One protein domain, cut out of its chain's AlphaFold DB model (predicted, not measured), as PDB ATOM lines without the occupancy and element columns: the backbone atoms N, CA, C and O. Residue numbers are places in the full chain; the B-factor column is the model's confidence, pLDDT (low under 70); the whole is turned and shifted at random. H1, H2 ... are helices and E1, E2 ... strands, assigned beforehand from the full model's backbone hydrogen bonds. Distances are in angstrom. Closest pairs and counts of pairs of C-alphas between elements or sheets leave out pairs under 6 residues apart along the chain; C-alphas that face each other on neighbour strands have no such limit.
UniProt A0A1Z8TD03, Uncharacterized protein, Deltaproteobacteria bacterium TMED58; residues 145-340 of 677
ATOM      1  N   TYR A 145     220.153 181.304 185.631       82.56
ATOM      2  CA  TYR A 145     221.209 182.190 185.117       82.56
ATOM      3  C   TYR A 145     221.487 181.968 183.620       82.56
ATOM      4  O   TYR A 145     221.938 182.886 182.946       82.56
ATOM      5  N   GLU A 146     221.158 180.784 183.097       86.88
ATOM      6  CA  GLU A 146     221.392 180.391 181.698       86.88
ATOM      7  C   GLU A 146     220.401 181.018 180.710       86.88
ATOM      8  O   GLU A 146     220.681 181.090 179.520       86.88
ATOM      9  N   ASN A 147     219.257 181.510 181.195       89.19
ATOM     10  CA  ASN A 147     218.276 182.198 180.361       89.19
ATOM     11  C   ASN A 147     218.505 183.708 180.441       89.19
ATOM     12  O   ASN A 147     218.357 184.293 181.515       89.19
ATOM     13  N   TYR A 148     218.836 184.366 179.339       91.81
ATOM     14  CA  TYR A 148     219.141 185.798 179.329       91.81
ATOM     15  C   TYR A 148     218.721 186.452 178.018       91.81
ATOM     16  O   TYR A 148     218.474 185.790 177.013       91.81
ATOM     17  N   SER A 149     218.626 187.775 178.030       92.19
ATOM     18  CA  SER A 149     218.291 188.562 176.851       92.19
ATOM     19  C   SER A 149     219.081 189.857 176.827       92.19
ATOM     20  O   SER A 149     219.485 190.374 177.871       92.19
ATOM     21  N   TYR A 150     219.348 190.360 175.628       91.50
ATOM     22  CA  TYR A 150     220.133 191.573 175.439       91.50
ATOM     23  C   TYR A 150     219.830 192.241 174.102       91.50
ATOM     24  O   TYR A 150     219.440 191.598 173.126       91.50
ATOM     25  N   LEU A 151     220.083 193.550 174.057       89.81
ATOM     26  CA  LEU A 151     220.000 194.342 172.840       89.81
ATOM     27  C   LEU A 151     221.350 194.408 172.141       89.81
ATOM     28  O   LEU A 151     222.389 194.644 172.757       89.81
ATOM     29  N   VAL A 152     221.308 194.259 170.826       89.44
ATOM     30  CA  VAL A 152     222.406 194.628 169.936       89.44
ATOM     31  C   VAL A 152     222.289 196.125 169.631       89.44
ATOM     32  O   VAL A 152     221.165 196.630 169.528       89.44
ATOM     33  N   PRO A 153     223.405 196.864 169.470       89.06
ATOM     34  CA  PRO A 153     223.350 198.234 168.971       89.06
ATOM     35  C   PRO A 153     222.588 198.331 167.642       89.06
ATOM     36  O   PRO A 153     222.550 197.379 166.862       89.06
ATOM     37  N   VAL A 154     221.982 199.490 167.375       90.44
ATOM     38  CA  VAL A 154     221.218 199.713 166.139       90.44
ATOM     39  C   VAL A 154     222.128 199.514 164.927       90.44
ATOM     40  O   VAL A 154     223.168 200.162 164.805       90.44
ATOM     41  N   MET A 155     221.715 198.635 164.016       92.38
ATOM     42  CA  MET A 155     222.361 198.462 162.720       92.38
ATOM     43  C   MET A 155     222.044 199.683 161.856       92.38
ATOM     44  O   MET A 155     220.865 199.906 161.572       92.38
ATOM     45  N   PRO A 156     223.045 200.481 161.450       92.44
ATOM     46  CA  PRO A 156     222.782 201.770 160.827       92.44
ATOM     47  C   PRO A 156     222.300 201.631 159.378       92.44
ATOM     48  O   PRO A 156     222.856 200.852 158.602       92.44
ATOM     49  N   ALA A 157     221.311 202.445 158.999       92.38
ATOM     50  CA  ALA A 157     220.757 202.515 157.642       92.38
ATOM     51  C   ALA A 157     221.238 203.730 156.824       92.38
ATOM     52  O   ALA A 157     220.696 203.990 155.752       92.38
ATOM     53  N   SER A 158     222.235 204.485 157.302       90.25
ATOM     54  CA  SER A 158     222.721 205.695 156.616       90.25
ATOM     55  C   SER A 158     224.242 205.870 156.596       90.25
ATOM     56  O   SER A 158     224.777 206.355 155.600       90.25
ATOM     57  N   SER A 159     224.959 205.515 157.668       91.50
ATOM     58  CA  SER A 159     226.428 205.556 157.718       91.50
ATOM     59  C   SER A 159     226.998 204.786 158.916       91.50
ATOM     60  O   SER A 159     226.293 204.475 159.874       91.50
ATOM     61  N   GLY A 160     228.300 204.489 158.877       92.88
ATOM     62  CA  GLY A 160     229.023 203.883 159.997       92.88
ATOM     63  C   GLY A 160     228.835 202.371 160.124       92.88
ATOM     64  O   GLY A 160     228.478 201.675 159.170       92.88
ATOM     65  N   PHE A 161     229.137 201.852 161.313       93.19
ATOM     66  CA  PHE A 161     229.003 200.437 161.628       93.19
ATOM     67  C   PHE A 161     228.514 200.224 163.061       93.19
ATOM     68  O   PHE A 161     228.656 201.092 163.919       93.19
ATOM     69  N   SER A 162     227.981 199.035 163.321       92.00
ATOM     70  CA  SER A 162     227.676 198.539 164.664       92.00
ATOM     71  C   SER A 162     228.324 197.176 164.871       92.00
ATOM     72  O   SER A 162     228.558 196.445 163.907       92.00
ATOM     73  N   ILE A 163     228.643 196.836 166.120       91.81
ATOM     74  CA  ILE A 163     229.155 195.515 166.488       91.81
ATOM     75  C   ILE A 163     228.194 194.903 167.499       91.81
ATOM     76  O   ILE A 163     227.842 195.536 168.492       91.81
ATOM     77  N   GLY A 164     227.769 193.673 167.233       89.81
ATOM     78  CA  GLY A 164     226.873 192.910 168.088       89.81
ATOM     79  C   GLY A 164     227.437 191.542 168.415       89.81
ATOM     80  O   GLY A 164     228.026 190.900 167.549       89.81
ATOM     81  N   LYS A 165     227.221 191.074 169.641       91.19
ATOM     82  CA  LYS A 165     227.447 189.669 169.985       91.19
ATOM     83  C   LYS A 165     226.290 188.813 169.452       91.19
ATOM     84  O   LYS A 165     225.147 189.266 169.443       91.19
ATOM     85  N   GLN A 166     226.599 187.601 169.006       89.88
ATOM     86  CA  GLN A 166     225.639 186.544 168.689       89.88
ATOM     87  C   GLN A 166     225.731 185.442 169.764       89.88
ATOM     88  O   GLN A 166     226.840 185.181 170.237       89.88
ATOM     89  N   PRO A 167     224.619 184.793 170.167       90.88
ATOM     90  CA  PRO A 167     224.694 183.610 171.028       90.88
ATOM     91  C   PRO A 167     225.393 182.433 170.330       90.88
ATOM     92  O   PRO A 167     225.540 182.429 169.103       90.88
ATOM     93  N   ASP A 168     225.816 181.432 171.107       90.75
ATOM     94  CA  ASP A 168     226.445 180.228 170.561       90.75
ATOM     95  C   ASP A 168     225.353 179.285 170.045       90.75
ATOM     96  O   ASP A 168     224.839 178.444 170.775       90.75
ATOM     97  N   LEU A 169     224.974 179.439 168.778       88.38
ATOM     98  CA  LEU A 169     223.921 178.663 168.116       88.38
ATOM     99  C   LEU A 169     224.136 177.136 168.138       88.38
ATOM    100  O   LEU A 169     223.197 176.411 167.841       88.38
ATOM    101  N   SER A 170     225.328 176.618 168.446       87.88
ATOM    102  CA  SER A 170     225.581 175.176 168.605       87.88
ATOM    103  C   SER A 170     225.318 174.657 170.023       87.88
ATOM    104  O   SER A 170     225.250 173.445 170.236       87.88
ATOM    105  N   LYS A 171     225.128 175.548 171.001       89.31
ATOM    106  CA  LYS A 171     224.901 175.193 172.412       89.31
ATOM    107  C   LYS A 171     223.602 175.744 172.965       89.31
ATOM    108  O   LYS A 171     222.912 175.050 173.706       89.31
ATOM    109  N   ASP A 172     223.279 176.972 172.595       91.88
ATOM    110  CA  ASP A 172     222.182 177.715 173.177       91.88
ATOM    111  C   ASP A 172     220.926 177.589 172.317       91.88
ATOM    112  O   ASP A 172     220.956 177.732 171.094       91.88
ATOM    113  N   TYR A 173     219.790 177.406 172.980       92.12
ATOM    114  CA  TYR A 173     218.508 177.696 172.364       92.12
ATOM    115  C   TYR A 173     218.355 179.207 172.228       92.12
ATOM    116  O   TYR A 173     218.750 179.968 173.117       92.12
ATOM    117  N   TYR A 174     217.758 179.668 171.133       91.81
ATOM    118  CA  TYR A 174     217.699 181.101 170.864       91.81
ATOM    119  C   TYR A 174     216.455 181.540 170.093       91.81
ATOM    120  O   TYR A 174     215.807 180.784 169.377       91.81
ATOM    121  N   THR A 175     216.145 182.822 170.197       91.25
ATOM    122  CA  THR A 175     215.290 183.550 169.262       91.25
ATOM    123  C   THR A 175     215.757 184.997 169.216       91.25
ATOM    124  O   THR A 175     216.536 185.441 170.066       91.25
ATOM    125  N   PHE A 176     215.292 185.743 168.223       90.50
ATOM    126  CA  PHE A 176     215.506 187.175 168.203       90.50
ATOM    127  C   PHE A 176     214.344 187.932 167.578       90.50
ATOM    128  O   PHE A 176     213.635 187.440 166.694       90.50
ATOM    129  N   ASN A 177     214.186 189.158 168.059       90.56
ATOM    130  CA  ASN A 177     213.257 190.135 167.527       90.56
ATOM    131  C   ASN A 177     214.029 191.229 166.793       90.56
ATOM    132  O   ASN A 177     215.187 191.514 167.112       90.56
ATOM    133  N   VAL A 178     213.363 191.877 165.842       91.25
ATOM    134  CA  VAL A 178     213.898 193.006 165.080       91.25
ATOM    135  C   VAL A 178     212.952 194.194 165.215       91.25
ATOM    136  O   VAL A 178     211.786 194.088 164.848       91.25
ATOM    137  N   LEU A 179     213.452 195.323 165.716       92.19
ATOM    138  CA  LEU A 179     212.721 196.588 165.801       92.19
ATOM    139  C   LEU A 179     213.159 197.516 164.675       92.19
ATOM    140  O   LEU A 179     214.351 197.793 164.527       92.19
ATOM    141  N   THR A 180     212.202 198.053 163.924       92.56
ATOM    142  CA  THR A 180     212.459 199.127 162.955       92.56
ATOM    143  C   THR A 180     212.549 200.476 163.667       92.56
ATOM    144  O   THR A 180     211.584 200.925 164.289       92.56
ATOM    145  N   VAL A 181     213.700 201.143 163.550       92.50
ATOM    146  CA  VAL A 181     214.004 202.423 164.210       92.50
ATOM    147  C   VAL A 181     214.092 203.530 163.163       92.50
ATOM    148  O   VAL A 181     214.784 203.394 162.152       92.50
ATOM    149  N   GLY A 182     213.409 204.646 163.399       92.00
ATOM    150  CA  GLY A 182     213.377 205.774 162.474       92.00
ATOM    151  C   GLY A 182     212.361 206.833 162.876       92.00
ATOM    152  O   GLY A 182     211.901 206.872 164.016       92.00
ATOM    153  N   THR A 183     211.984 207.673 161.920       93.94
ATOM    154  CA  THR A 183     210.894 208.649 162.042       93.94
ATOM    155  C   THR A 183     210.032 208.637 160.781       93.94
ATOM    156  O   THR A 183     210.511 208.288 159.706       93.94
ATOM    157  N   GLY A 184     208.759 209.027 160.889       93.12
ATOM    158  CA  GLY A 184     207.843 209.081 159.744       93.12
ATOM    159  C   GLY A 184     207.500 207.707 159.149       93.12
ATOM    160  O   GLY A 184     207.559 206.684 159.831       93.12
ATOM    161  N   ASP A 185     207.102 207.694 157.876       93.88
ATOM    162  CA  ASP A 185     206.745 206.469 157.155       93.88
ATOM    163  C   ASP A 185     207.974 205.815 156.512       93.88
ATOM    164  O   ASP A 185     208.609 206.405 155.640       93.88
ATOM    165  N   THR A 186     208.276 204.583 156.923       94.62
ATOM    166  CA  THR A 186     209.360 203.738 156.392       94.62
ATOM    167  C   THR A 186     208.838 202.464 155.719       94.62
ATOM    168  O   THR A 186     209.607 201.539 155.449       94.62
ATOM    169  N   SER A 187     207.530 202.385 155.450       94.00
ATOM    170  CA  SER A 187     206.849 201.182 154.950       94.00
ATOM    171  C   SER A 187     207.279 200.733 153.550       94.00
ATOM    172  O   SER A 187     206.942 199.623 153.135       94.00
ATOM    173  N   ASN A 188     208.048 201.544 152.821       94.31
ATOM    174  CA  ASN A 188     208.625 201.196 151.522       94.31
ATOM    175  C   ASN A 188     210.154 201.379 151.483       94.31
ATOM    176  O   ASN A 188     210.730 201.485 150.402       94.31
ATOM    177  N   SER A 189     210.811 201.418 152.652       94.06
ATOM    178  CA  SER A 189     212.267 201.549 152.768       94.06
ATOM    179  C   SER A 189     212.929 200.252 153.211       94.06
ATOM    180  O   SER A 189     212.491 199.643 154.182       94.06
ATOM    181  N   ASN A 190     214.048 199.886 152.592       94.94
ATOM    182  CA  ASN A 190     214.979 198.889 153.118       94.94
ATOM    183  C   ASN A 190     216.420 199.410 153.054       94.94
ATOM    184  O   ASN A 190     216.695 200.458 152.468       94.94
ATOM    185  N   PHE A 191     217.343 198.699 153.689       95.06
ATOM    186  CA  PHE A 191     218.761 199.047 153.643       95.06
ATOM    187  C   PHE A 191     219.630 197.801 153.606       95.06
ATOM    188  O   PHE A 191     219.213 196.729 154.039       95.06
ATOM    189  N   GLN A 192     220.839 197.951 153.080       94.19
ATOM    190  CA  GLN A 192     221.834 196.897 153.012       94.19
ATOM    191  C   GLN A 192     222.992 197.186 153.954       94.19
ATOM    192  O   GLN A 192     223.461 198.322 154.063       94.19
ATOM    193  N   VAL A 193     223.480 196.124 154.584       93.12
ATOM    194  CA  VAL A 193     224.698 196.130 155.387       93.12
ATOM    195  C   VAL A 193     225.649 195.043 154.916       93.12
ATOM    196  O   VAL A 193     225.241 193.957 154.511       93.12
ATOM    197  N   SER A 194     226.927 195.354 155.014       92.62
ATOM    198  CA  SER A 194     228.056 194.459 154.853       92.62
ATOM    199  C   SER A 194     228.404 193.853 156.219       92.62
ATOM    200  O   SER A 194     228.635 194.589 157.181       92.62
ATOM    201  N   VAL A 195     228.394 192.523 156.327       91.75
ATOM    202  CA  VAL A 195     228.613 191.789 157.581       91.75
ATOM    203  C   VAL A 195     229.975 191.107 157.581       91.75
ATOM    204  O   VAL A 195     230.285 190.321 156.685       91.75
ATOM    205  N   GLN A 196     230.747 191.380 158.632       92.25
ATOM    206  CA  GLN A 196     231.967 190.650 158.989       92.25
ATOM    207  C   GLN A 196     231.756 189.901 160.307       92.25
ATOM    208  O   GLN A 196     231.037 190.382 161.189       92.25
ATOM    209  N   LEU A 197     232.381 188.737 160.444       90.12
ATOM    210  CA  LEU A 197     232.260 187.851 161.597       90.12
ATOM    211  C   LEU A 197     233.622 187.672 162.258       90.12
ATOM    212  O   LEU A 197     234.581 187.273 161.604       90.12
ATOM    213  N   PHE A 198     233.681 187.926 163.559       91.44
ATOM    214  CA  PHE A 198     234.877 187.765 164.374       91.44
ATOM    215  C   PHE A 198     234.629 186.689 165.427       91.44
ATOM    216  O   PHE A 198     233.596 186.704 166.098       91.44
ATOM    217  N   ASP A 199     235.562 185.756 165.578       89.31
ATOM    218  CA  ASP A 199     235.524 184.747 166.635       89.31
ATOM    219  C   ASP A 199     235.557 185.425 168.016       89.31
ATOM    220  O   ASP A 199     236.393 186.292 168.269       89.31
ATOM    221  N   ALA A 200     234.623 185.074 168.905       87.88
ATOM    222  CA  ALA A 200     234.459 185.791 170.170       87.88
ATOM    223  C   ALA A 200     235.588 185.546 171.185       87.88
ATOM    224  O   ALA A 200     235.735 186.338 172.114       87.88
ATOM    225  N   GLU A 201     236.354 184.463 171.031       86.88
ATOM    226  CA  GLU A 201     237.448 184.088 171.932       86.88
ATOM    227  C   GLU A 201     238.785 184.675 171.460       86.88
ATOM    228  O   GLU A 201     239.540 185.241 172.248       86.88
ATOM    229  N   THR A 202     239.065 184.578 170.161       89.56
ATOM    230  CA  THR A 202     240.348 184.965 169.558       89.56
ATOM    231  C   THR A 202     240.327 186.342 168.894       89.56
ATOM    232  O   THR A 202     241.387 186.909 168.640       89.56
ATOM    233  N   GLY A 203     239.148 186.881 168.572       90.00
ATOM    234  CA  GLY A 203     238.990 188.124 167.809       90.00
ATOM    235  C   GLY A 203     239.324 188.001 166.316       90.00
ATOM    236  O   GLY A 203     239.316 189.007 165.607       90.00
ATOM    237  N   THR A 204     239.619 186.795 165.823       90.69
ATOM    238  CA  THR A 204     240.009 186.550 164.425       90.69
ATOM    239  C   THR A 204     238.827 186.758 163.481       90.69
ATOM    240  O   THR A 204     237.733 186.272 163.762       90.69
ATOM    241  N   ASP A 205     239.036 187.431 162.344       90.44
ATOM    242  CA  ASP A 205     238.032 187.505 161.271       90.44
ATOM    243  C   ASP A 205     237.866 186.118 160.628       90.44
ATOM    244  O   ASP A 205     238.782 185.579 160.007       90.44
ATOM    245  N   VAL A 206     236.685 185.531 160.802       88.31
ATOM    246  CA  VAL A 206     236.312 184.201 160.303       88.31
ATOM    247  C   VAL A 206     235.284 184.280 159.174       88.31
ATOM    248  O   VAL A 206     234.704 183.263 158.794       88.31
ATOM    249  N   THR A 207     235.059 185.469 158.602       87.25
ATOM    250  CA  THR A 207     234.026 185.716 157.581       87.25
ATOM    251  C   THR A 207     234.149 184.754 156.398       87.25
ATOM    252  O   THR A 207     233.165 184.127 156.013       87.25
ATOM    253  N   ALA A 208     235.361 184.569 155.862       83.31
ATOM    254  CA  ALA A 208     235.601 183.679 154.723       83.31
ATOM    255  C   ALA A 208     235.301 182.204 155.048       83.31
ATOM    256  O   ALA A 208     234.706 181.496 154.236       83.31
ATOM    257  N   ASN A 209     235.658 181.756 156.255       80.00
ATOM    258  CA  ASN A 209     235.419 180.382 156.705       80.00
ATOM    259  C   ASN A 209     233.917 180.111 156.842       80.00
ATOM    260  O   ASN A 209     233.428 179.064 156.427       80.00
ATOM    261  N   VAL A 210     233.175 181.084 157.378       78.25
ATOM    262  CA  VAL A 210     231.719 180.987 157.534       78.25
ATOM    263  C   VAL A 210     231.016 180.958 156.172       78.25
ATOM    264  O   VAL A 210     230.077 180.184 155.981       78.25
ATOM    265  N   GLN A 211     231.486 181.760 155.210       77.94
ATOM    266  CA  GLN A 211     230.951 181.780 153.846       77.94
ATOM    267  C   GLN A 211     231.161 180.466 153.096       77.94
ATOM    268  O   GLN A 211     230.278 180.042 152.356       77.94
ATOM    269  N   ALA A 212     232.316 179.823 153.278       70.94
ATOM    270  CA  ALA A 212     232.626 178.559 152.619       70.94
ATOM    271  C   ALA A 212     231.830 177.374 153.200       70.94
ATOM    272  O   ALA A 212     231.573 176.405 152.488       70.94
ATOM    273  N   GLY A 213     231.450 177.445 154.480       63.03
ATOM    274  CA  GLY A 213     230.861 176.324 155.212       63.03
ATOM    275  C   GLY A 213     229.340 176.186 155.126       63.03
ATOM    276  O   GLY A 213     228.845 175.084 155.360       63.03
ATOM    277  N   THR A 214     228.566 177.248 154.826       62.03
ATOM    278  CA  THR A 214     227.094 177.183 154.991       62.03
ATOM    279  C   THR A 214     226.246 177.964 153.971       62.03
ATOM    280  O   THR A 214     226.495 179.144 153.724       62.03
ATOM    281  N   PRO A 215     225.131 177.365 153.503       56.88
ATOM    282  CA  PRO A 215     224.028 178.068 152.849       56.88
ATOM    283  C   PRO A 215     223.309 179.101 153.726       56.88
ATOM    284  O   PRO A 215     222.695 180.024 153.206       56.88
ATOM    285  N   LEU A 216     223.378 178.953 155.057       55.06
ATOM    286  CA  LEU A 216     222.688 179.826 156.020       55.06
ATOM    287  C   LEU A 216     223.196 181.276 155.979       55.06
ATOM    288  O   LEU A 216     222.460 182.196 156.331       55.06
ATOM    289  N   PHE A 217     224.436 181.479 155.527       61.50
ATOM    290  CA  PHE A 217     225.047 182.799 155.365       61.50
ATOM    291  C   PHE A 217     225.464 183.111 153.923       61.50
ATOM    292  O   PHE A 217     225.890 184.236 153.650       61.50
ATOM    293  N   SER A 218     225.345 182.156 152.994       53.94
ATOM    294  CA  SER A 218     225.668 182.391 151.589       53.94
ATOM    295  C   SER A 218     224.471 183.016 150.871       53.94
ATOM    296  O   SER A 218     223.489 182.339 150.564       53.94
ATOM    297  N   GLN A 219     224.564 184.303 150.547       58.50
ATOM    298  CA  GLN A 219     223.771 184.846 149.451       58.50
ATOM    299  C   GLN A 219     224.329 184.260 148.147       58.50
ATOM    300  O   GLN A 219     225.545 184.270 147.933       58.50
ATOM    301  N   SER A 220     223.473 183.714 147.279       53.88
ATOM    302  CA  SER A 220     223.926 183.175 145.995       53.88
ATOM    303  C   SER A 220     224.674 184.262 145.209       53.88
ATOM    304  O   SER A 220     224.086 185.291 144.878       53.88
ATOM    305  N   GLY A 221     225.957 184.042 144.912       61.84
ATOM    306  CA  GLY A 221     226.764 184.945 144.082       61.84
ATOM    307  C   GLY A 221     227.756 185.857 144.814       61.84
ATOM    308  O   GLY A 221     228.433 186.630 144.140       61.84
ATOM    309  N   THR A 222     227.906 185.779 146.143       65.38
ATOM    310  CA  THR A 222     228.995 186.493 146.845       65.38
ATOM    311  C   THR A 222     230.311 185.695 146.756       65.38
ATOM    312  O   THR A 222     230.339 184.548 147.203       65.38
ATOM    313  N   PRO A 223     231.412 186.241 146.192       70.12
ATOM    314  CA  PRO A 223     232.704 185.552 146.163       70.12
ATOM    315  C   PRO A 223     233.251 185.291 147.573       70.12
ATOM    316  O   PRO A 223     233.103 186.134 148.459       70.12
ATOM    317  N   ALA A 224     233.932 184.157 147.767       67.69
ATOM    318  CA  ALA A 224     234.570 183.821 149.040       67.69
ATOM    319  C   ALA A 224     235.555 184.923 149.478       67.69
ATOM    320  O   ALA A 224     236.403 185.353 148.695       67.69
ATOM    321  N   GLY A 225     235.439 185.374 150.730       66.81
ATOM    322  CA  GLY A 225     236.309 186.398 151.315       66.81
ATOM    323  C   GLY A 225     235.842 187.844 151.113       66.81
ATOM    324  O   GLY A 225     236.505 188.759 151.595       66.81
ATOM    325  N   GLN A 226     234.710 188.074 150.441       77.25
ATOM    326  CA  GLN A 226     234.033 189.376 150.454       77.25
ATOM    327  C   GLN A 226     233.073 189.463 151.643       77.25
ATOM    328  O   GLN A 226     232.587 188.435 152.091       77.25
ATOM    329  N   PRO A 227     232.744 190.646 152.178       77.25
ATOM    330  CA  PRO A 227     231.733 190.742 153.224       77.25
ATOM    331  C   PRO A 227     230.360 190.222 152.772       77.25
ATOM    332  O   PRO A 227     229.982 190.364 151.610       77.25
ATOM    333  N   ILE A 228     229.588 189.654 153.700       84.19
ATOM    334  CA  ILE A 228     228.238 189.154 153.406       84.19
ATOM    335  C   ILE A 228     227.283 190.351 153.324       84.19
ATOM    336  O   ILE A 228     227.139 191.079 154.304       84.19
ATOM    337  N   THR A 229     226.599 190.545 152.197       87.06
ATOM    338  CA  THR A 229     225.569 191.587 152.079       87.06
ATOM    339  C   THR A 229     224.238 191.076 152.627       87.06
ATOM    340  O   THR A 229     223.734 190.040 152.204       87.06
ATOM    341  N   GLN A 230     223.640 191.806 153.566       88.94
ATOM    342  CA  GLN A 230     222.322 191.508 154.129       88.94
ATOM    343  C   GLN A 230     221.389 192.696 153.931       88.94
ATOM    344  O   GLN A 230     221.773 193.833 154.195       88.94
ATOM    345  N   THR A 231     220.158 192.428 153.491       90.25
ATOM    346  CA  THR A 231     219.109 193.451 153.368       90.25
ATOM    347  C   THR A 231     218.187 193.384 154.584       90.25
ATOM    348  O   THR A 231     217.707 192.310 154.940       90.25
ATOM    349  N   TRP A 232     217.930 194.528 155.213       92.69
ATOM    350  CA  TRP A 232     217.154 194.674 156.445       92.69
ATOM    351  C   TRP A 232     215.927 195.567 156.240       92.69
ATOM    352  O   TRP A 232     215.811 196.251 155.225       92.69
ATOM    353  N   ASN A 233     214.995 195.546 157.199       92.12
ATOM    354  CA  ASN A 233     213.685 196.204 157.112       92.12
ATOM    355  C   ASN A 233     212.894 195.803 155.852       92.12
ATOM    356  O   ASN A 233     212.359 196.658 155.162       92.12
ATOM    357  N   THR A 234     212.859 194.512 155.509       89.81
ATOM    358  CA  THR A 234     212.199 194.011 154.291       89.81
ATOM    359  C   THR A 234     210.998 193.135 154.640       89.81
ATOM    360  O   THR A 234     211.123 192.200 155.427       89.81
ATOM    361  N   ARG A 235     209.839 193.416 154.037       88.31
ATOM    362  CA  ARG A 235     208.600 192.644 154.186       88.31
ATOM    363  C   ARG A 235     208.413 191.731 152.973       88.31
ATOM    364  O   ARG A 235     208.292 192.230 151.862       88.31
ATOM    365  N   GLY A 236     208.367 190.414 153.170       81.88
ATOM    366  CA  GLY A 236     208.112 189.438 152.100       81.88
ATOM    367  C   GLY A 236     206.625 189.102 151.929       81.88
ATOM    368  O   GLY A 236     205.844 189.179 152.879       81.88
ATOM    369  N   SER A 237     206.225 188.701 150.721       66.69
ATOM    370  CA  SER A 237     204.884 188.170 150.425       66.69
ATOM    371  C   SER A 237     204.751 186.705 150.847       66.69
ATOM    372  O   SER A 237     204.854 185.798 150.034       66.69
ATOM    373  N   GLY A 238     204.543 186.476 152.147       57.91
ATOM    374  CA  GLY A 238     203.916 185.263 152.693       57.91
ATOM    375  C   GLY A 238     204.246 183.928 152.010       57.91
ATOM    376  O   GLY A 238     203.355 183.266 151.498       57.91
ATOM    377  N   SER A 239     205.510 183.523 152.021       45.50
ATOM    378  CA  SER A 239     205.968 182.130 151.972       45.50
ATOM    379  C   SER A 239     207.411 182.145 152.480       45.50
ATOM    380  O   SER A 239     208.136 183.108 152.248       45.50
ATOM    381  N   SER A 240     207.786 181.169 153.298       43.94
ATOM    382  CA  SER A 240     208.949 181.163 154.201       43.94
ATOM    383  C   SER A 240     210.326 181.063 153.515       43.94
ATOM    384  O   SER A 240     211.155 180.252 153.917       43.94
ATOM    385  N   GLY A 241     210.587 181.870 152.486       51.50
ATOM    386  CA  GLY A 241     211.868 181.929 151.787       51.50
ATOM    387  C   GLY A 241     212.398 183.354 151.653       51.50
ATOM    388  O   GLY A 241     211.633 184.308 151.518       51.50
ATOM    389  N   LEU A 242     213.728 183.479 151.641       49.66
ATOM    390  CA  LEU A 242     214.458 184.723 151.348       49.66
ATOM    391  C   LEU A 242     214.185 185.265 149.925       49.66
ATOM    392  O   LEU A 242     214.543 186.404 149.642       49.66
ATOM    393  N   ASP A 243     213.517 184.477 149.073       56.12
ATOM    394  CA  ASP A 243     213.211 184.780 147.667       56.12
ATOM    395  C   ASP A 243     211.772 185.281 147.424       56.12
ATOM    396  O   ASP A 243     211.368 185.493 146.278       56.12
ATOM    397  N   ALA A 244     210.956 185.457 148.472       67.44
ATOM    398  CA  ALA A 244     209.596 185.974 148.302       67.44
ATOM    399  C   ALA A 244     209.623 187.425 147.767       67.44
ATOM    400  O   ALA A 244     210.423 188.231 148.249       67.44
ATOM    401  N   PRO A 245     208.730 187.806 146.826       77.25
ATOM    402  CA  PRO A 245     208.678 189.168 146.312       77.25
ATOM    403  C   PRO A 245     208.549 190.179 147.451       77.25
ATOM    404  O   PRO A 245     207.657 190.060 148.304       77.25
ATOM    405  N   THR A 246     209.437 191.172 147.447       80.12
ATOM    406  CA  THR A 246     209.468 192.231 148.451       80.12
ATOM    407  C   THR A 246     208.222 193.109 148.352       80.12
ATOM    408  O   THR A 246     207.977 193.749 147.336       80.12
ATOM    409  N   LEU A 247     207.451 193.177 149.436       86.12
ATOM    410  CA  LEU A 247     206.243 193.991 149.598       86.12
ATOM    411  C   LEU A 247     206.516 195.383 150.194       86.12
ATOM    412  O   LEU A 247     205.577 196.056 150.625       86.12
ATOM    413  N   GLY A 248     207.778 195.796 150.279       90.25
ATOM    414  CA  GLY A 248     208.218 197.038 150.917       90.25
ATOM    415  C   GLY A 248     208.996 196.778 152.205       90.25
ATOM    416  O   GLY A 248     209.549 195.692 152.394       90.25
ATOM    417  N   GLY A 249     209.035 197.774 153.083       91.50
ATOM    418  CA  GLY A 249     209.624 197.680 154.413       91.50
ATOM    419  C   GLY A 249     208.596 197.682 155.539       91.50
ATOM    420  O   GLY A 249     207.384 197.624 155.313       91.50
ATOM    421  N   PHE A 250     209.081 197.734 156.777       93.62
ATOM    422  CA  PHE A 250     208.226 197.911 157.947       93.62
ATOM    423  C   PHE A 250     208.185 199.377 158.378       93.62
ATOM    424  O   PHE A 250     209.122 200.145 158.141       93.62
ATOM    425  N   THR A 251     207.082 199.770 159.012       93.81
ATOM    426  CA  THR A 251     206.927 201.087 159.638       93.81
ATOM    427  C   THR A 251     207.792 201.195 160.892       93.81
ATOM    428  O   THR A 251     208.066 200.194 161.556       93.81
ATOM    429  N   VAL A 252     208.172 202.417 161.260       91.75
ATOM    430  CA  VAL A 252     208.851 202.706 162.530       91.75
ATOM    431  C   VAL A 252     208.066 202.122 163.707       91.75
ATOM    432  O   VAL A 252     206.839 202.216 163.753       91.75
ATOM    433  N   GLY A 253     208.773 201.501 164.651       88.56
ATOM    434  CA  GLY A 253     208.176 200.858 165.824       88.56
ATOM    435  C   GLY A 253     207.664 199.437 165.577       88.56
ATOM    436  O   GLY A 253     207.244 198.776 166.524       88.56
ATOM    437  N   HIS A 254     207.701 198.939 164.335       91.19
ATOM    438  CA  HIS A 254     207.328 197.558 164.050       91.19
ATOM    439  C   HIS A 254     208.337 196.583 164.665       91.19
ATOM    440  O   HIS A 254     209.544 196.724 164.457       91.19
ATOM    441  N   VAL A 255     207.824 195.580 165.379       89.94
ATOM    442  CA  VAL A 255     208.605 194.468 165.923       89.94
ATOM    443  C   VAL A 255     208.311 193.216 165.108       89.94
ATOM    444  O   VAL A 255     207.199 192.693 165.139       89.94
ATOM    445  N   LEU A 256     209.325 192.733 164.395       89.00
ATOM    446  CA  LEU A 256     209.294 191.453 163.704       89.00
ATOM    447  C   LEU A 256     209.908 190.377 164.603       89.00
ATOM    448  O   LEU A 256     211.089 190.450 164.942       89.00
ATOM    449  N   SER A 257     209.129 189.351 164.936       82.94
ATOM    450  CA  SER A 257     209.630 188.139 165.589       82.94
ATOM    451  C   SER A 257     209.847 187.053 164.542       82.94
ATOM    452  O   SER A 257     208.909 186.662 163.849       82.94
ATOM    453  N   LEU A 258     211.081 186.561 164.412       69.88
ATOM    454  CA  LEU A 258     211.416 185.519 163.430       69.88
ATOM    455  C   LEU A 258     210.937 184.125 163.843       69.88
ATOM    456  O   LEU A 258     210.723 183.266 162.994       69.88
ATOM    457  N   ILE A 259     210.725 183.921 165.142       68.31
ATOM    458  CA  ILE A 259     210.097 182.736 165.726       68.31
ATOM    459  C   ILE A 259     208.960 183.245 166.610       68.31
ATOM    460  O   ILE A 259     209.101 184.282 167.256       68.31
ATOM    461  N   ASN A 260     207.821 182.550 166.631       60.00
ATOM    462  CA  ASN A 260     206.657 182.970 167.410       60.00
ATOM    463  C   ASN A 260     206.931 182.882 168.928       60.00
ATOM    464  O   ASN A 260     206.653 181.873 169.584       60.00
ATOM    465  N   ILE A 261     207.465 183.974 169.481       56.69
ATOM    466  CA  ILE A 261     207.838 184.126 170.892       56.69
ATOM    467  C   ILE A 261     206.643 184.117 171.844       56.69
ATOM    468  O   ILE A 261     206.830 183.943 173.046       56.69
ATOM    469  N   THR A 262     205.412 184.275 171.346       58.69
ATOM    470  CA  THR A 262     204.208 184.323 172.190       58.69
ATOM    471  C   THR A 262     203.997 183.006 172.953       58.69
ATOM    472  O   THR A 262     203.351 182.993 173.994       58.69
ATOM    473  N   SER A 263     204.609 181.910 172.485       62.03
ATOM    474  CA  SER A 263     204.629 180.603 173.159       62.03
ATOM    475  C   SER A 263     205.832 180.375 174.096       62.03
ATOM    476  O   SER A 263     205.875 179.366 174.799       62.03
ATOM    477  N   GLY A 264     206.820 181.279 174.121       70.50
ATOM    478  CA  GLY A 264     208.103 181.083 174.812       70.50
ATOM    479  C   GLY A 264     209.068 180.125 174.108       70.50
ATOM    480  O   GLY A 264     210.095 179.784 174.690       70.50
ATOM    481  N   SER A 265     208.739 179.684 172.891       85.06
ATOM    482  CA  SER A 265     209.545 178.723 172.139       85.06
ATOM    483  C   SER A 265     210.807 179.364 171.561       85.06
ATOM    484  O   SER A 265     210.761 180.460 170.998       85.06
ATOM    485  N   LEU A 266     211.922 178.654 171.679       89.06
ATOM    486  CA  LEU A 266     213.228 178.991 171.133       89.06
ATOM    487  C   LEU A 266     213.613 177.981 170.044       89.06
ATOM    488  O   LEU A 266     213.247 176.808 170.129       89.06
ATOM    489  N   ALA A 267     214.379 178.420 169.044       89.12
ATOM    490  CA  ALA A 267     215.027 177.517 168.098       89.12
ATOM    491  C   ALA A 267     216.057 176.646 168.816       89.12
ATOM    492  O   ALA A 267     216.765 177.120 169.708       89.12
ATOM    493  N   ALA A 268     216.123 175.382 168.404       89.44
ATOM    494  CA  ALA A 268     217.078 174.419 168.918       89.44
ATOM    495  C   ALA A 268     218.515 174.761 168.493       89.44
ATOM    496  O   ALA A 268     218.716 175.256 167.378       89.44
ATOM    497  N   PRO A 269     219.517 174.496 169.351       91.06
ATOM    498  CA  PRO A 269     220.908 174.612 168.953       91.06
ATOM    499  C   PRO A 269     221.242 173.604 167.854       91.06
ATOM    500  O   PRO A 269     220.642 172.537 167.778       91.06
ATOM    501  N   TYR A 270     222.237 173.896 167.025       87.69
ATOM    502  CA  TYR A 270     222.740 172.971 166.011       87.69
ATOM    503  C   TYR A 270     223.765 172.016 166.634       87.69
ATOM    504  O   TYR A 270     224.961 172.311 166.641       87.69
ATOM    505  N   ASN A 271     223.317 170.874 167.166       88.56
ATOM    506  CA  ASN A 271     224.193 169.853 167.746       88.56
ATOM    507  C   ASN A 271     223.668 168.425 167.512       88.56
ATOM    508  O   ASN A 271     222.593 168.215 166.958       88.56
ATOM    509  N   ALA A 272     224.458 167.419 167.891       87.50
ATOM    510  CA  ALA A 272     224.102 166.018 167.654       87.50
ATOM    511  C   ALA A 272     222.834 165.583 168.410       87.50
ATOM    512  O   ALA A 272     222.090 164.735 167.919       87.50
ATOM    513  N   GLU A 273     222.571 166.163 169.584       87.50
ATOM    514  CA  GLU A 273     221.394 165.840 170.396       87.50
ATOM    515  C   GLU A 273     220.112 166.336 169.723       87.50
ATOM    516  O   GLU A 273     219.142 165.585 169.622       87.50
ATOM    517  N   THR A 274     220.127 167.558 169.190       85.12
ATOM    518  CA  THR A 274     218.980 168.146 168.486       85.12
ATOM    519  C   THR A 274     218.771 167.554 167.095       85.12
ATOM    520  O   THR A 274     217.653 167.540 166.581       85.12
ATOM    521  N   VAL A 275     219.823 166.997 166.487       87.56
ATOM    522  CA  VAL A 275     219.673 166.144 165.302       87.56
ATOM    523  C   VAL A 275     218.978 164.833 165.655       87.56
ATOM    524  O   VAL A 275     218.065 164.409 164.949       87.56
ATOM    525  N   ALA A 276     219.372 164.198 166.761       89.00
ATOM    526  CA  ALA A 276     218.760 162.953 167.210       89.00
ATOM    527  C   ALA A 276     217.285 163.126 167.621       89.00
ATOM    528  O   ALA A 276     216.489 162.213 167.401       89.00
ATOM    529  N   SER A 277     216.903 164.283 168.175       87.44
ATOM    530  CA  SER A 277     215.504 164.617 168.490       87.44
ATOM    531  C   SER A 277     214.672 165.013 167.264       87.44
ATOM    532  O   SER A 277     213.446 165.072 167.357       87.44
ATOM    533  N   GLY A 278     215.311 165.249 166.112       87.06
ATOM    534  CA  GLY A 278     214.660 165.701 164.882       87.06
ATOM    535  C   GLY A 278     214.351 167.201 164.841       87.06
ATOM    536  O   GLY A 278     213.676 167.646 163.915       87.06
ATOM    537  N   ASP A 279     214.847 167.978 165.808       83.75
ATOM    538  CA  ASP A 279     214.688 169.437 165.844       83.75
ATOM    539  C   ASP A 279     215.573 170.139 164.797       83.75
ATOM    540  O   ASP A 279     215.231 171.210 164.293       83.75
ATOM    541  N   VAL A 280     216.710 169.525 164.456       85.00
ATOM    542  CA  VAL A 280     217.686 169.998 163.464       85.00
ATOM    543  C   VAL A 280     218.027 168.855 162.505       85.00
ATOM    544  O   VAL A 280     217.996 167.687 162.879       85.00
ATOM    545  N   THR A 281     218.361 169.139 161.244       87.50
ATOM    546  CA  THR A 281     218.808 168.083 160.318       87.50
ATOM    547  C   THR A 281     220.316 167.835 160.441       87.50
ATOM    548  O   THR A 281     221.081 168.765 160.696       87.50
ATOM    549  N   GLN A 282     220.788 166.605 160.195       90.44
ATOM    550  CA  GLN A 282     222.234 166.315 160.168       90.44
ATOM    551  C   GLN A 282     222.982 167.225 159.180       90.44
ATOM    552  O   GLN A 282     224.076 167.693 159.472       90.44
ATOM    553  N   ALA A 283     222.354 167.550 158.046       85.75
ATOM    554  CA  ALA A 283     222.916 168.472 157.066       85.75
ATOM    555  C   ALA A 283     223.104 169.895 157.624       85.75
ATOM    556  O   ALA A 283     224.022 170.597 157.204       85.75
ATOM    557  N   ASP A 284     222.253 170.339 158.552       80.06
ATOM    558  CA  ASP A 284     222.399 171.638 159.213       80.06
ATOM    559  C   ASP A 284     223.505 171.631 160.266       80.06
ATOM    560  O   ASP A 284     224.280 172.584 160.349       80.06
ATOM    561  N   LEU A 285     223.654 170.526 160.997       84.81
ATOM    562  CA  LEU A 285     224.783 170.326 161.901       84.81
ATOM    563  C   LEU A 285     226.124 170.279 161.152       84.81
ATOM    564  O   LEU A 285     227.078 170.934 161.564       84.81
ATOM    565  N   ASP A 286     226.202 169.560 160.030       84.94
ATOM    566  CA  ASP A 286     227.428 169.451 159.230       84.94
ATOM    567  C   ASP A 286     227.881 170.819 158.696       84.94
ATOM    568  O   ASP A 286     229.070 171.144 158.738       84.94
ATOM    569  N   LYS A 287     226.927 171.660 158.273       79.56
ATOM    570  CA  LYS A 287     227.170 173.063 157.898       79.56
ATOM    571  C   LYS A 287     227.782 173.846 159.061       79.56
ATOM    572  O   LYS A 287     228.797 174.513 158.884       79.56
ATOM    573  N   ILE A 288     227.197 173.765 160.257       80.06
ATOM    574  CA  ILE A 288     227.727 174.471 161.432       80.06
ATOM    575  C   ILE A 288     229.110 173.950 161.833       80.06
ATOM    576  O   ILE A 288     229.995 174.753 162.112       80.06
ATOM    577  N   ASN A 289     229.341 172.639 161.796       83.06
ATOM    578  CA  ASN A 289     230.647 172.047 162.104       83.06
ATOM    579  C   ASN A 289     231.739 172.475 161.115       83.06
ATOM    580  O   ASN A 289     232.899 172.623 161.509       83.06
ATOM    581  N   ALA A 290     231.376 172.729 159.854       80.06
ATOM    582  CA  ALA A 290     232.282 173.311 158.867       80.06
ATOM    583  C   ALA A 290     232.687 174.758 159.215       80.06
ATOM    584  O   ALA A 290     233.744 175.223 158.785       80.06
ATOM    585  N   ILE A 291     231.896 175.466 160.030       75.88
ATOM    586  CA  ILE A 291     232.265 176.773 160.569       75.88
ATOM    587  C   ILE A 291     233.122 176.584 161.822       75.88
ATOM    588  O   ILE A 291     232.630 176.172 162.867       75.88
ATOM    589  N   ASN A 292     234.395 176.983 161.752       69.62
ATOM    590  CA  ASN A 292     235.241 177.207 162.933       69.62
ATOM    591  C   ASN A 292     235.226 176.042 163.955       69.62
ATOM    592  O   ASN A 292     235.191 176.255 165.167       69.62
ATOM    593  N   SER A 293     235.221 174.798 163.463       72.75
ATOM    594  CA  SER A 293     235.143 173.576 164.283       72.75
ATOM    595  C   SER A 293     233.893 173.484 165.181       72.75
ATOM    596  O   SER A 293     233.973 172.968 166.295       72.75
ATOM    597  N   GLY A 294     232.747 174.012 164.733       72.38
ATOM    598  CA  GLY A 294     231.465 173.961 165.452       72.38
ATOM    599  C   GLY A 294     231.260 175.056 166.507       72.38
ATOM    600  O   GLY A 294     230.246 175.058 167.210       72.38
ATOM    601  N   LYS A 295     232.194 176.010 166.636       76.75
ATOM    602  CA  LYS A 295     232.028 177.190 167.498       76.75
ATOM    603  C   LYS A 295     231.219 178.258 166.770       76.75
ATOM    604  O   LYS A 295     231.634 178.709 165.705       76.75
ATOM    605  N   THR A 296     230.116 178.717 167.365       81.75
ATOM    606  CA  THR A 296     229.224 179.719 166.744       81.75
ATOM    607  C   THR A 296     229.045 181.008 167.544       81.75
ATOM    608  O   THR A 296     228.221 181.858 167.199       81.75
ATOM    609  N   ASN A 297     229.851 181.189 168.589       87.19
ATOM    610  CA  ASN A 297     229.930 182.425 169.355       87.19
ATOM    611  C   ASN A 297     230.772 183.469 168.594       87.19
ATOM    612  O   ASN A 297     232.005 183.415 168.599       87.19
ATOM    613  N   PHE A 298     230.102 184.417 167.933       89.75
ATOM    614  CA  PHE A 298     230.733 185.438 167.090       89.75
ATOM    615  C   PHE A 298     230.365 186.860 167.514       89.75
ATOM    616  O   PHE A 298     229.257 187.125 167.987       89.75
ATOM    617  N   TYR A 299     231.258 187.806 167.225       92.69
ATOM    618  CA  TYR A 299     230.899 189.211 167.058       92.69
ATOM    619  C   TYR A 299     230.609 189.498 165.586       92.69
ATOM    620  O   TYR A 299     231.418 189.203 164.708       92.69
ATOM    621  N   ARG A 300     229.453 190.099 165.305       92.62
ATOM    622  CA  ARG A 300     229.039 190.522 163.965       92.62
ATOM    623  C   ARG A 300     229.230 192.023 163.847       92.62
ATOM    624  O   ARG A 300     228.655 192.778 164.631       92.62
ATOM    625  N   LYS A 301     230.015 192.457 162.868       94.00
ATOM    626  CA  LYS A 301     230.146 193.867 162.505       94.00
ATOM    627  C   LYS A 301     229.250 194.153 161.311       94.00
ATOM    628  O   LYS A 301     229.496 193.624 160.232       94.00
ATOM    629  N   TYR A 302     228.246 194.998 161.504       93.19
ATOM    630  CA  TYR A 302     227.330 195.452 160.463       93.19
ATOM    631  C   TYR A 302     227.772 196.825 159.978       93.19
ATOM    632  O   TYR A 302     227.665 197.799 160.722       93.19
ATOM    633  N   THR A 303     228.268 196.909 158.750       95.06
ATOM    634  CA  THR A 303     228.705 198.162 158.122       95.06
ATOM    635  C   THR A 303     227.662 198.597 157.106       95.06
ATOM    636  O   THR A 303     227.276 197.802 156.255       95.06
ATOM    637  N   PHE A 304     227.187 199.839 157.183       95.38
ATOM    638  CA  PHE A 304     226.220 200.366 156.220       95.38
ATOM    639  C   PHE A 304     226.745 200.264 154.773       95.38
ATOM    640  O   PHE A 304     227.903 200.590 154.515       95.38
ATOM    641  N   SER A 305     225.882 199.847 153.838       93.75
ATOM    642  CA  SER A 305     226.185 199.788 152.399       93.75
ATOM    643  C   SER A 305     225.299 200.714 151.570       93.75
ATOM    644  O   SER A 305     225.810 201.517 150.795       93.75
ATOM    645  N   SER A 306     223.976 200.586 151.680       94.56
ATOM    646  CA  SER A 306     223.031 201.355 150.860       94.56
ATOM    647  C   SER A 306     221.650 201.420 151.509       94.56
ATOM    648  O   SER A 306     221.328 200.614 152.380       94.56
ATOM    649  N   VAL A 307     220.821 202.372 151.083       94.88
ATOM    650  CA  VAL A 307     219.411 202.497 151.482       94.88
ATOM    651  C   VAL A 307     218.555 202.693 150.234       94.88
ATOM    652  O   VAL A 307     218.928 203.452 149.340       94.88
ATOM    653  N   ASN A 308     217.416 202.008 150.160       94.19
ATOM    654  CA  ASN A 308     216.416 202.199 149.116       94.19
ATOM    655  C   ASN A 308     215.101 202.623 149.770       94.19
ATOM    656  O   ASN A 308     214.497 201.840 150.494       94.19
ATOM    657  N   ASN A 309     214.656 203.852 149.498       92.50
ATOM    658  CA  ASN A 309     213.426 204.421 150.061       92.50
ATOM    659  C   ASN A 309     212.162 204.136 149.233       92.50
ATOM    660  O   ASN A 309     211.081 204.631 149.558       92.50
ATOM    661  N   GLN A 310     212.293 203.367 148.155       93.44
ATOM    662  CA  GLN A 310     211.190 202.973 147.292       93.44
ATOM    663  C   GLN A 310     211.439 201.563 146.748       93.44
ATOM    664  O   GLN A 310     211.738 201.355 145.572       93.44
ATOM    665  N   VAL A 311     211.340 200.575 147.634       91.50
ATOM    666  CA  VAL A 311     211.594 199.174 147.278       91.50
ATOM    667  C   VAL A 311     210.567 198.655 146.271       91.50
ATOM    668  O   VAL A 311     210.921 197.966 145.318       91.50
ATOM    669  N   VAL A 312     209.300 199.024 146.458       92.25
ATOM    670  CA  VAL A 312     208.200 198.738 145.537       92.25
ATOM    671  C   VAL A 312     207.910 199.996 144.729       92.25
ATOM    672  O   VAL A 312     207.337 200.954 145.247       92.25
ATOM    673  N   SER A 313     208.292 199.990 143.451       92.25
ATOM    674  CA  SER A 313     208.161 201.145 142.549       92.25
ATOM    675  C   SER A 313     206.711 201.564 142.283       92.25
ATOM    676  O   SER A 313     206.455 202.731 142.005       92.25
ATOM    677  N   THR A 314     205.755 200.635 142.394       91.94
ATOM    678  CA  THR A 314     204.316 200.905 142.231       91.94
ATOM    679  C   THR A 314     203.658 201.497 143.478       91.94
ATOM    680  O   THR A 314     202.509 201.927 143.409       91.94
ATOM    681  N   SER A 315     204.356 201.508 144.615       89.62
ATOM    682  CA  SER A 315     203.885 202.097 145.869       89.62
ATOM    683  C   SER A 315     204.535 203.470 146.090       89.62
ATOM    684  O   SER A 315     205.644 203.706 145.594       89.62
ATOM    685  N   PRO A 316     203.894 204.382 146.849       91.06
ATOM    686  CA  PRO A 316     204.524 205.636 147.253       91.06
ATOM    687  C   PRO A 316     205.879 205.392 147.931       91.06
ATOM    688  O   PRO A 316     206.052 204.409 148.657       91.06
ATOM    689  N   ALA A 317     206.848 206.269 147.672       91.25
ATOM    690  CA  ALA A 317     208.118 206.245 148.384       91.25
ATOM    691  C   ALA A 317     207.897 206.570 149.866       91.25
ATOM    692  O   ALA A 317     207.014 207.359 150.215       91.25
ATOM    693  N   SER A 318     208.731 205.986 150.722       92.50
ATOM    694  CA  SER A 318     208.780 206.353 152.132       92.50
ATOM    695  C   SER A 318     209.075 207.845 152.273       92.50
ATOM    696  O   SER A 318     209.975 208.379 151.623       92.50
ATOM    697  N   THR A 319     208.323 208.517 153.139       92.31
ATOM    698  CA  THR A 319     208.509 209.946 153.447       92.31
ATOM    699  C   THR A 319     209.296 210.174 154.737       92.31
ATOM    700  O   THR A 319     209.688 211.300 155.031       92.31
ATOM    701  N   GLY A 320     209.512 209.111 155.515       91.75
ATOM    702  CA  GLY A 320     210.265 209.112 156.758       91.75
ATOM    703  C   GLY A 320     211.757 208.830 156.592       91.75
ATOM    704  O   GLY A 320     212.253 208.530 155.505       91.75
ATOM    705  N   THR A 321     212.470 208.881 157.716       93.06
ATOM    706  CA  THR A 321     213.896 208.562 157.807       93.06
ATOM    707  C   THR A 321     214.067 207.220 158.505       93.06
ATOM    708  O   THR A 321     213.740 207.081 159.683       93.06
ATOM    709  N   LEU A 322     214.624 206.235 157.799       91.88
ATOM    710  CA  LEU A 322     215.025 204.968 158.399       91.88
ATOM    711  C   LEU A 322     216.386 205.141 159.085       91.88
ATOM    712  O   LEU A 322     217.392 205.377 158.421       91.88
ATOM    713  N   THR A 323     216.424 205.030 160.413       94.12
ATOM    714  CA  THR A 323     217.679 205.071 161.180       94.12
ATOM    715  C   THR A 323     218.382 203.719 161.140       94.12
ATOM    716  O   THR A 323     219.608 203.664 161.038       94.12
ATOM    717  N   GLY A 324     217.619 202.627 161.203       93.31
ATOM    718  CA  GLY A 324     218.178 201.286 161.246       93.31
ATOM    719  C   GLY A 324     217.218 200.228 161.766       93.31
ATOM    720  O   GLY A 324     216.018 200.459 161.918       93.31
ATOM    721  N   CYS A 325     217.784 199.068 162.089       92.12
ATOM    722  CA  CYS A 325     217.093 198.009 162.817       92.12
ATOM    723  C   CYS A 325     217.863 197.664 164.093       92.12
ATOM    724  O   CYS A 325     219.088 197.561 164.072       92.12
ATOM    725  N   GLN A 326     217.149 197.455 165.194       92.25
ATOM    726  CA  GLN A 326     217.724 196.962 166.442       92.25
ATOM    727  C   GLN A 326     217.371 195.489 166.628       92.25
ATOM    728  O   GLN A 326     216.246 195.093 166.331       92.25
ATOM    729  N   LEU A 327     218.314 194.684 167.124       91.06
ATOM    730  CA  LEU A 327     218.068 193.277 167.448       91.06
ATOM    731  C   LEU A 327     217.957 193.089 168.955       91.06
ATOM    732  O   LEU A 327     218.744 193.652 169.714       91.06
ATOM    733  N   GLU A 328     217.021 192.246 169.360       91.88
ATOM    734  CA  GLU A 328     216.913 191.719 170.715       91.88
ATOM    735  C   GLU A 328     217.110 190.212 170.658       91.88
ATOM    736  O   GLU A 328     216.319 189.523 170.019       91.88
ATOM    737  N   TRP A 329     218.141 189.703 171.328       92.88
ATOM    738  CA  TRP A 329     218.340 188.267 171.493       92.88
ATOM    739  C   TRP A 329     217.689 187.794 172.779       92.88
ATOM    740  O   TRP A 329     217.821 188.437 173.820       92.88
ATOM    741  N   ILE A 330     217.048 186.632 172.710       92.12
ATOM    742  CA  ILE A 330     216.593 185.872 173.870       92.12
ATOM    743  C   ILE A 330     217.236 184.495 173.760       92.12
ATOM    744  O   ILE A 330     217.103 183.816 172.742       92.12
ATOM    745  N   VAL A 331     217.960 184.116 174.802       92.69
ATOM    746  CA  VAL A 331     218.827 182.942 174.838       92.69
ATOM    747  C   VAL A 331     218.439 182.094 176.039       92.69
ATOM    748  O   VAL A 331     218.106 182.629 177.099       92.69
ATOM    749  N   GLY A 332     218.471 180.778 175.875       91.62
ATOM    750  CA  GLY A 332     218.213 179.836 176.950       91.62
ATOM    751  C   GLY A 332     218.881 178.491 176.725       91.62
ATOM    752  O   GLY A 332     219.439 178.215 175.669       91.62
ATOM    753  N   ASN A 333     218.788 177.625 177.723       89.25
ATOM    754  CA  ASN A 333     219.352 176.274 177.681       89.25
ATOM    755  C   ASN A 333     218.345 175.203 177.225       89.25
ATOM    756  O   ASN A 333     218.598 174.006 177.347       89.25
ATOM    757  N   ARG A 334     217.169 175.624 176.751       87.19
ATOM    758  CA  ARG A 334     216.039 174.744 176.431       87.19
ATOM    759  C   ARG A 334     215.089 175.367 175.416       87.19
ATOM    760  O   ARG A 334     215.024 176.587 175.282       87.19
ATOM    761  N   ASN A 335     214.273 174.526 174.785       86.00
ATOM    762  CA  ASN A 335     213.338 174.922 173.729       86.00
ATOM    763  C   ASN A 335     212.200 175.839 174.182       86.00
ATOM    764  O   ASN A 335     211.564 176.454 173.334       86.00
ATOM    765  N   ASN A 336     211.922 175.948 175.481       85.69
ATOM    766  CA  ASN A 336     210.903 176.856 175.984       85.69
ATOM    767  C   ASN A 336     211.354 177.552 177.270       85.69
ATOM    768  O   ASN A 336     211.481 176.936 178.328       85.69
ATOM    769  N   ILE A 337     211.549 178.867 177.213       80.38
ATOM    770  CA  ILE A 337     211.998 179.652 178.376       80.38
ATOM    771  C   ILE A 337     210.934 179.776 179.463       80.38
ATOM    772  O   ILE A 337     211.295 179.993 180.613       80.38
ATOM    773  N   ASN A 338     209.659 179.558 179.142       76.38
ATOM    774  CA  ASN A 338     208.546 179.620 180.089       76.38
ATOM    775  C   ASN A 338     208.223 178.267 180.741       76.38
ATOM    776  O   ASN A 338     207.508 178.241 181.740       76.38
ATOM    777  N   THR A 339     208.725 177.147 180.209       71.00
ATOM    778  CA  THR A 339     208.376 175.805 180.706       71.00
ATOM    779  C   THR A 339     209.534 175.232 181.512       71.00
ATOM    780  O   THR A 339     210.609 174.999 180.973       71.00
ATOM    781  N   TYR A 340     209.333 175.016 182.815       70.75
ATOM    782  CA  TYR A 340     210.385 174.567 183.730       70.75
ATOM    783  C   TYR A 340     210.120 173.153 184.241       70.75
ATOM    784  O   TYR A 340     210.066 172.925 185.440       70.75
TER     785      TYR A 340
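AT A GLANCE: This is residues 145 to 340 of the 677 residues of an uncharacterized protein of Deltaproteobacteria bacterium TMED58 (UniProt A0A1Z8TD03). Two twisted sheets of four strands lie face to face as a sandwich, wound as a jelly roll, with E1, E8, E3 and E6 in one layer and E2, E7, E4 and E5 in the other. At one end H1 sits beside the second sheet and meets H3, which meets H2; at the other end lies the long link of residues 309 to 320. The printed part has 196 residues with three helices and eight strands, in the order E1 E2 E3 E4 H1 E5 E6 H2 H3 E7 E8; both sheets are antiparallel, and the class is mixed, with under half of the residues in named elements. It is compact, with a radius of gyration of the C-alphas of 17.2 A and spans of 49 by 40 by 30 A.

IN THESE COORDINATES: Find C-alpha 148 at (219.141, 185.798, 179.329), where E1 begins and runs to 151. E2 follows at residues 161 to 165, then E3 at 173 to 183, 33.5 A long, and E4 at 190 to 199, 28.4 A. Next come H1 at 207 to 213, E5 at 228 to 232, E6 at 255 to 257, H2 at 272 to 276 and H3 at 282 to 290, 12.3 A. E7, residues 298 to 308, is 28.4 A long and bends by 56 degrees at residue 305. E8, residues 321 to 332, runs 34.8 A to C-alpha 332 at (218.213, 179.836, 176.950).

HOW THE PARTS SIT: Look first at the sheet E1 - E8 - E3 - E6: N 150 and O 329 of E1 and E8 are 3.0 A apart, N 177 and O 328 of E3 and E8 2.9 A, and N 178 and O 256 of E3 and E6 2.8 A. In the sheet E2 - E7 - E4 - E5, strongly twisted, find N 162 and O 302 at 2.9 A, N 194 and O 303 at 2.8 A, and N 193 and O 230 at 2.9 A. The sandwich's best planes stand 15 degrees apart. The jelly roll is four nested antiparallel pairs: E1 with E8, E2 with E7, E3 with E6, E4 with E5. H1 is on the second sheet, only just at the sheet's level, with a height of 3.8 A. H1 and H3 touch, closest at the C-alphas of Gly 213 and Ala 290, 4.9 A, opposite ways at a shallow tilt of 34.8 degrees, only just short of steep. H2 and H3 touch, closest at the C-alphas of Val 275 and Gln 282, 5.7 A. In H1, H2 and H3 every O i to N i+4 pair is within hydrogen-bond range.

THE WHOLE: The two C-alphas farthest apart are those of Ala 276 and Thr 319, 50.0 A. The printed part has no cut. The long links are H1 to E5, E5 to E6, E6 to H2 and E7 to E8. Mean pLDDT of the printed part is 84.5; look for values under 70 at residues 213 to 222, 224 to 225, 237 to 244, 258 to 263 and 292.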